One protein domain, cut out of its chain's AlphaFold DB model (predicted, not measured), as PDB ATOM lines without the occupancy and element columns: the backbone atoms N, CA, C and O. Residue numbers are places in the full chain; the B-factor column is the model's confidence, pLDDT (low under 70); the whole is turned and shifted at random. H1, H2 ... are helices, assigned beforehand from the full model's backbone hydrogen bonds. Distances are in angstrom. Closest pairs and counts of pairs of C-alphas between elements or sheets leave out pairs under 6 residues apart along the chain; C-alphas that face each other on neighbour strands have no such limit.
ATOM      1  N   SER A   2      33.464 121.655   7.099       83.12
ATOM      2  CA  SER A   2      34.384 121.716   8.250       83.12
ATOM      3  C   SER A   2      33.799 120.906   9.395       83.12
ATOM      4  O   SER A   2      32.648 121.134   9.766       83.12
ATOM      5  N   TYR A   3      34.576 119.973   9.932       88.50
ATOM      6  CA  TYR A   3      34.188 119.177  11.092       88.50
ATOM      7  C   TYR A   3      34.733 119.824  12.373       88.50
ATOM      8  O   TYR A   3      35.813 120.410  12.325       88.50
ATOM      9  N   PRO A   4      34.018 119.743  13.508       92.81
ATOM     10  CA  PRO A   4      34.565 120.149  14.799       92.81
ATOM     11  C   PRO A   4      35.764 119.279  15.195       92.81
ATOM     12  O   PRO A   4      35.722 118.066  14.991       92.81
ATOM     13  N   ASP A   5      36.772 119.857  15.848       91.94
ATOM     14  CA  ASP A   5      37.984 119.131  16.269       91.94
ATOM     15  C   ASP A   5      37.657 117.897  17.121       91.94
ATOM     16  O   ASP A   5      38.133 116.803  16.839       91.94
ATOM     17  N   ALA A   6      36.726 118.019  18.073       90.81
ATOM     18  CA  ALA A   6      36.275 116.892  18.895       90.81
ATOM     19  C   ALA A   6      35.661 115.738  18.071       90.81
ATOM     20  O   ALA A   6      35.732 114.573  18.463       90.81
ATOM     21  N   TYR A   7      35.047 116.049  16.926       90.50
ATOM     22  CA  TYR A   7      34.507 115.044  16.012       90.50
ATOM     23  C   TYR A   7      35.634 114.337  15.253       90.50
ATOM     24  O   TYR A   7      35.629 113.110  15.152       90.50
ATOM     25  N   ILE A   8      36.616 115.106  14.773       90.81
ATOM     26  CA  ILE A   8      37.809 114.594  14.090       90.81
ATOM     27  C   ILE A   8      38.625 113.704  15.031       90.81
ATOM     28  O   ILE A   8      38.995 112.604  14.643       90.81
ATOM     29  N   GLU A   9      38.864 114.128  16.272       91.12
ATOM     30  CA  GLU A   9      39.633 113.360  17.259       91.12
ATOM     31  C   GLU A   9      38.956 112.034  17.610       91.12
ATOM     32  O   GLU A   9      39.594 110.977  17.604       91.12
ATOM     33  N   ARG A  10      37.640 112.070  17.866       90.62
ATOM     34  CA  ARG A  10      36.858 110.864  18.156       90.62
ATOM     35  C   ARG A  10      36.981 109.854  17.022       90.62
ATOM     36  O   ARG A  10      37.280 108.686  17.266       90.62
ATOM     37  N   TRP A  11      36.731 110.291  15.792       92.69
ATOM     38  CA  TRP A  11      36.679 109.395  14.642       92.69
ATOM     39  C   TRP A  11      38.051 109.055  14.071       92.69
ATOM     40  O   TRP A  11      38.202 107.981  13.500       92.69
ATOM     41  N   GLY A  12      39.061 109.896  14.276       89.88
ATOM     42  CA  GLY A  12      40.445 109.631  13.888       89.88
ATOM     43  C   GLY A  12      40.999 108.405  14.599       89.88
ATOM     44  O   GLY A  12      41.492 107.485  13.948       89.88
ATOM     45  N   ASN A  13      40.815 108.331  15.922       87.00
ATOM     46  CA  ASN A  13      41.227 107.164  16.705       87.00
ATOM     47  C   ASN A  13      40.519 105.886  16.236       87.00
ATOM     48  O   ASN A  13      41.152 104.842  16.094       87.00
ATOM     49  N   VAL A  14      39.220 105.973  15.940       87.62
ATOM     50  CA  VAL A  14      38.429 104.835  15.450       87.62
ATOM     51  C   VAL A  14      38.858 104.415  14.040       87.62
ATOM     52  O   VAL A  14      38.968 103.225  13.760       87.62
ATOM     53  N   PHE A  15      39.148 105.367  13.155       87.75
ATOM     54  CA  PHE A  15      39.594 105.095  11.793       87.75
ATOM     55  C   PHE A  15      40.950 104.383  11.775       87.75
ATOM     56  O   PHE A  15      41.083 103.346  11.121       87.75
ATOM     57  N   VAL A  16      41.921 104.871  12.555       86.56
ATOM     58  CA  VAL A  16      43.241 104.235  12.692       86.56
ATOM     59  C   VAL A  16      43.119 102.854  13.332       86.56
ATOM     60  O   VAL A  16      43.632 101.889  12.777       86.56
ATOM     61  N   ALA A  17      42.391 102.733  14.449       83.31
ATOM     62  CA  ALA A  17      42.215 101.457  15.145       83.31
ATOM     63  C   ALA A  17      41.455 100.427  14.306       83.31
ATOM     64  O   ALA A  17      41.692  99.228  14.429       83.31
ATOM     65  N   SER A  18      40.553 100.883  13.434       81.25
ATOM     66  CA  SER A  18      39.945  99.990  12.469       81.25
ATOM     67  C   SER A  18      41.018  99.496  11.491       81.25
ATOM     68  O   SER A  18      41.143  98.300  11.292       81.25
ATOM     69  N   GLY A  19      41.830 100.351  10.870       82.69
ATOM     70  CA  GLY A  19      42.647  99.955   9.712       82.69
ATOM     71  C   GLY A  19      41.821  99.883   8.421       82.69
ATOM     72  O   GLY A  19      42.120  99.119   7.508       82.69
ATOM     73  N   LEU A  20      40.711 100.633   8.354       83.06
ATOM     74  CA  LEU A  20      39.836 100.715   7.173       83.06
ATOM     75  C   LEU A  20      40.597 101.163   5.921       83.06
ATOM     76  O   LEU A  20      40.296 100.702   4.819       83.06
ATOM     77  N   HIS A  21      41.589 102.033   6.106       84.81
ATOM     78  CA  HIS A  21      42.438 102.521   5.031       84.81
ATOM     79  C   HIS A  21      43.178 101.385   4.318       84.81
ATOM     80  O   HIS A  21      43.103 101.276   3.101       84.81
ATOM     81  N   GLU A  22      43.826 100.499   5.073       82.44
ATOM     82  CA  GLU A  22      44.594  99.379   4.520       82.44
ATOM     83  C   GLU A  22      43.679  98.335   3.871       82.44
ATOM     84  O   GLU A  22      43.993  97.803   2.810       82.44
ATOM     85  N   ALA A  23      42.517  98.078   4.479       78.62
ATOM     86  CA  ALA A  23      41.594  97.048   4.012       78.62
ATOM     87  C   ALA A  23      40.800  97.445   2.755       78.62
ATOM     88  O   ALA A  23      40.436  96.583   1.960       78.62
ATOM     89  N   THR A  24      40.470  98.730   2.591       82.44
ATOM     90  CA  THR A  24      39.529  99.183   1.545       82.44
ATOM     91  C   THR A  24      40.032 100.359   0.710       82.44
ATOM     92  O   THR A  24      39.360 100.770  -0.233       82.44
ATOM     93  N   GLY A  25      41.183 100.941   1.054       86.44
ATOM     94  CA  GLY A  25      41.680 102.178   0.445       86.44
ATOM     95  C   GLY A  25      40.870 103.423   0.822       86.44
ATOM     96  O   GLY A  25      41.123 104.501   0.286       86.44
ATOM     97  N   LEU A  26      39.898 103.301   1.736       90.50
ATOM     98  CA  LEU A  26      39.055 104.411   2.175       90.50
ATOM     99  C   LEU A  26      39.928 105.515   2.782       90.50
ATOM    100  O   LEU A  26      40.811 105.244   3.597       90.50
ATOM    101  N   THR A  27      39.690 106.763   2.384       93.75
ATOM    102  CA  THR A  27      40.381 107.916   2.973       93.75
ATOM    103  C   THR A  27      39.652 108.393   4.223       93.75
ATOM    104  O   THR A  27      38.443 108.192   4.368       93.75
ATOM    105  N   PHE A  28      40.373 109.061   5.121       91.75
ATOM    106  CA  PHE A  28      39.770 109.589   6.341       91.75
ATOM    107  C   PHE A  28      38.694 110.650   6.052       91.75
ATOM    108  O   PHE A  28      37.649 110.654   6.693       91.75
ATOM    109  N   GLU A  29      38.892 111.498   5.039       92.88
ATOM    110  CA  GLU A  29      37.893 112.496   4.638       92.88
ATOM    111  C   GLU A  29      36.592 111.846   4.167       92.88
ATOM    112  O   GLU A  29      35.511 112.271   4.565       92.88
ATOM    113  N   THR A  30      36.685 110.782   3.361       90.88
ATOM    114  CA  THR A  30      35.509 110.024   2.920       90.88
ATOM    115  C   THR A  30      34.836 109.316   4.093       90.88
ATOM    116  O   THR A  30      33.614 109.325   4.193       90.88
ATOM    117  N   PHE A  31      35.623 108.762   5.017       92.38
ATOM    118  CA  PHE A  31      35.109 108.126   6.227       92.38
ATOM    119  C   PHE A  31      34.294 109.087   7.104       92.38
ATOM    120  O   PHE A  31      33.240 108.703   7.597       92.38
ATOM    121  N   LEU A  32      34.732 110.343   7.260       93.88
ATOM    122  CA  LEU A  32      34.035 111.352   8.070       93.88
ATOM    123  C   LEU A  32      32.665 111.773   7.517       93.88
ATOM    124  O   LEU A  32      31.903 112.434   8.225       93.88
ATOM    125  N   ILE A  33      32.336 111.421   6.272       93.31
ATOM    126  CA  ILE A  33      31.012 111.678   5.694       93.31
ATOM    127  C   ILE A  33      29.962 110.788   6.368       93.31
ATOM    128  O   ILE A  33      28.886 111.278   6.705       93.31
ATOM    129  N   ASP A  34      30.286 109.510   6.590       92.06
ATOM    130  CA  ASP A  34      29.400 108.548   7.255       92.06
ATOM    131  C   ASP A  34      30.184 107.424   7.976       92.06
ATOM    132  O   ASP A  34      30.271 106.285   7.493       92.06
ATOM    133  N   PRO A  35      30.780 107.723   9.145       89.75
ATOM    134  CA  PRO A  35      31.658 106.792   9.855       89.75
ATOM    135  C   PRO A  35      30.978 105.476  10.245       89.75
ATOM    136  O   PRO A  35      31.587 104.405  10.189       89.75
ATOM    137  N   GLU A  36      29.710 105.547  10.650       90.56
ATOM    138  CA  GLU A  36      28.961 104.410  11.184       90.56
ATOM    139  C   GLU A  36      28.661 103.384  10.090       90.56
ATOM    140  O   GLU A  36      28.892 102.186  10.286       90.56
ATOM    141  N   SER A  37      28.243 103.838   8.906       88.50
ATOM    142  CA  SER A  37      28.005 102.950   7.766       88.50
ATOM    143  C   SER A  37      29.277 102.248   7.300       88.50
ATOM    144  O   SER A  37      29.241 101.056   6.988       88.50
ATOM    145  N   HIS A  38      30.415 102.949   7.285       87.25
ATOM    146  CA  HIS A  38      31.696 102.356   6.899       87.25
ATOM    147  C   HIS A  38      32.169 101.284   7.889       87.25
ATOM    148  O   HIS A  38      32.666 100.235   7.469       87.25
ATOM    149  N   LEU A  39      31.964 101.499   9.191       86.69
ATOM    150  CA  LEU A  39      32.266 100.492  10.211       86.69
ATOM    151  C   LEU A  39      31.336  99.281  10.103       86.69
ATOM    152  O   LEU A  39      31.820  98.150  10.091       86.69
ATOM    153  N   ALA A  40      30.032  99.500   9.930       83.88
ATOM    154  CA  ALA A  40      29.065  98.417   9.762       83.88
ATOM    155  C   ALA A  40      29.326  97.590   8.489       83.88
ATOM    156  O   ALA A  40      29.184  96.367   8.489       83.88
ATOM    157  N   ALA A  41      29.729  98.233   7.388       80.94
ATOM    158  CA  ALA A  41      30.103  97.545   6.154       80.94
ATOM    159  C   ALA A  41      31.326  96.644   6.359       80.94
ATOM    160  O   ALA A  41      31.342  95.501   5.900       80.94
ATOM    161  N   ARG A  42      32.322  97.124   7.105       76.75
ATOM    162  CA  ARG A  42      33.484  96.318   7.464       76.75
ATOM    163  C   ARG A  42      33.127  95.159   8.381       76.75
ATOM    164  O   ARG A  42      33.604  94.057   8.153       76.75
ATOM    165  N   GLU A  43      32.315  95.384   9.404       74.94
ATOM    166  CA  GLU A  43      31.905  94.315  10.315       74.94
ATOM    167  C   GLU A  43      31.178  93.197   9.558       74.94
ATOM    168  O   GLU A  43      31.453  92.023   9.786       74.94
ATOM    169  N   ARG A  44      30.353  93.548   8.560       67.44
ATOM    170  CA  ARG A  44      29.751  92.572   7.637       67.44
ATOM    171  C   ARG A  44      30.787  91.808   6.816       67.44
ATOM    172  O   ARG A  44      30.639  90.602   6.672       67.44
ATOM    173  N   LEU A  45      31.826  92.470   6.303       64.06
ATOM    174  CA  LEU A  45      32.913  91.791   5.586       64.06
ATOM    175  C   LEU A  45      33.691  90.841   6.503       64.06
ATOM    176  O   LEU A  45      33.964  89.721   6.102       64.06
ATOM    177  N   HIS A  46      33.967  91.238   7.747       60.38
ATOM    178  CA  HIS A  46      34.628  90.390   8.749       60.38
ATOM    179  C   HIS A  46      33.745  89.222   9.204       60.38
ATOM    180  O   HIS A  46      34.254  88.149   9.509       60.38
ATOM    181  N   LEU A  47      32.423  89.410   9.253       53.97
ATOM    182  CA  LEU A  47      31.446  88.349   9.505       53.97
ATOM    183  C   LEU A  47      31.365  87.369   8.338       53.97
ATOM    184  O   LEU A  47      31.321  86.169   8.585       53.97
ATOM    185  N   ILE A  48      31.382  87.859   7.096       52.47
ATOM    186  CA  ILE A  48      31.461  87.008   5.906       52.47
ATOM    187  C   ILE A  48      32.789  86.265   5.927       52.47
ATOM    188  O   ILE A  48      32.768  85.048   5.850       52.47
ATOM    189  N   ASP A  49      33.918  86.933   6.153       49.16
ATOM    190  CA  ASP A  49      35.209  86.263   6.291       49.16
ATOM    191  C   ASP A  49      35.165  85.222   7.407       49.16
ATOM    192  O   ASP A  49      35.460  84.074   7.140       49.16
ATOM    193  N   ARG A  50      34.678  85.517   8.615       47.97
ATOM    194  CA  ARG A  50      34.556  84.514   9.693       47.97
ATOM    195  C   ARG A  50      33.608  83.357   9.376       47.97
ATOM    196  O   ARG A  50      33.860  82.241   9.817       47.97
ATOM    197  N   GLN A  51      32.521  83.605   8.649       49.94
ATOM    198  CA  GLN A  51      31.573  82.564   8.240       49.94
ATOM    199  C   GLN A  51      32.082  81.749   7.041       49.94
ATOM    200  O   GLN A  51      31.714  80.586   6.901       49.94
ATOM    201  N   THR A  52      32.954  82.324   6.208       44.38
ATOM    202  CA  THR A  52      33.540  81.673   5.023       44.38
ATOM    203  C   THR A  52      34.892  81.009   5.350       44.38
ATOM    204  O   THR A  52      35.206  79.953   4.807       44.38
ATOM    205  N   LEU A  53      35.649  81.531   6.324       45.06
ATOM    206  CA  LEU A  53      36.890  80.998   6.915       45.06
ATOM    207  C   LEU A  53      36.616  79.953   8.007       45.06
ATOM    208  O   LEU A  53      37.358  79.825   8.978       45.06
ATOM    209  N   GLY A  54      35.585  79.132   7.829       45.72
ATOM    210  CA  GLY A  54      35.392  77.938   8.650       45.72
ATOM    211  C   GLY A  54      36.449  76.844   8.428       45.72
ATOM    212  O   GLY A  54      36.311  75.777   9.018       45.72
ATOM    213  N   SER A  55      37.460  77.028   7.558       50.38
ATOM    214  CA  SER A  55      38.376  75.920   7.217       50.38
ATOM    215  C   SER A  55      39.732  76.227   6.549       50.38
ATOM    216  O   SER A  55      40.419  75.259   6.239       50.38
ATOM    217  N   ALA A  56      40.165  77.478   6.318       51.41
ATOM    218  CA  ALA A  56      41.355  77.697   5.469       51.41
ATOM    219  C   ALA A  56      42.661  78.130   6.170       51.41
ATOM    220  O   ALA A  56      43.689  77.560   5.832       51.41
ATOM    221  N   ASP A  57      42.668  79.047   7.149       51.72
ATOM    222  CA  ASP A  57      43.944  79.694   7.550       51.72
ATOM    223  C   ASP A  57      44.210  79.809   9.062       51.72
ATOM    224  O   ASP A  57      45.102  80.544   9.484       51.72
ATOM    225  N   TYR A  58      43.480  79.078   9.908       54.22
ATOM    226  CA  TYR A  58      43.807  79.003  11.336       54.22
ATOM    227  C   TYR A  58      44.419  77.651  11.675       54.22
ATOM    228  O   TYR A  58      43.757  76.614  11.613       54.22
ATOM    229  N   GLU A  59      45.695  77.676  12.058       66.31
ATOM    230  CA  GLU A  59      46.359  76.519  12.643       66.31
ATOM    231  C   GLU A  59      45.608  76.116  13.926       66.31
ATOM    232  O   GLU A  59      45.268  76.985  14.743       66.31
TER     233      GLU A  59
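This is residues 2 to 59 of the 114 residues of an uncharacterized protein of Acidihalobacter prosperus (UniProt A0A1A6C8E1). Two long helices, H4 and H1, run the same way and nearly parallel but are shifted along the long axis, so that the first part of H4 lies beside the last part of H1, while the chain between them winds through two short helices, H2 and H3. Residues 43 to 59, the later part of H4 and the tail after it, stick out free from this small body and make much of the length. The printed part has 58 residues, with four named helices in the order H1, H2, H3, H4 and no named strand, and its class is all helix. The whole is loose, with a radius of gyration of the C-alphas of 13.9 A, and its C-alphas span 46 by 19 by 17 A, a rod.

The longest helix, H4, holds residues 35 to 52 and is 25.6 A from first to last C-alpha; it begins at C-alpha 35 at (31.658, 106.792, 9.855) and ends at C-alpha 52 at (33.540, 81.673, 5.023). H1 holds residues 5 to 18 and is 19.6 A long, beginning at C-alpha 5 at (37.984, 119.131, 16.269). Between them come two short helices, H2 with residues 20 to 24 and H3 with residues 28 to 31.

H4 touches no helix, but is near H1, H2 and H3. H4 and H1 are close but not clearly touching, at a shallow tilt of 11 degrees, and run the same way; their closest C-alphas, those of Trp 11 and Pro 35, are 7.4 A apart. H4 and H3 are close but not clearly touching, with the C-alphas of Phe 31 and His 38 closest at 6.7 A. H4 and H2 are close but not clearly touching, with the C-alphas of Leu 20 and Arg 42 closest at 7.7 A. H1 and H3 only just touch, with 3 pairs of C-alphas within 8 A, and H1 does so with residues 12 to 15 alone; the closest C-alphas are those of Phe 15 and Phe 28, 7.1 A apart. In H2 and H4 every O i to N i+4 pair is within hydrogen-bond range, in H1 9 of 10 are, and H3 is too short for such a pair.

The two C-alphas farthest apart are those of Ser 2 and Glu 59, at 47.0 A. Without the stretch that stands free, the body has 41 residues and spans 26 by 16 by 15 A. The printed part has no cut, and the links H1 to H2, H2 to H3 and H3 to H4 are tight. The mean pLDDT of the printed part is 78.1, and residues 44 to 59 are under 70.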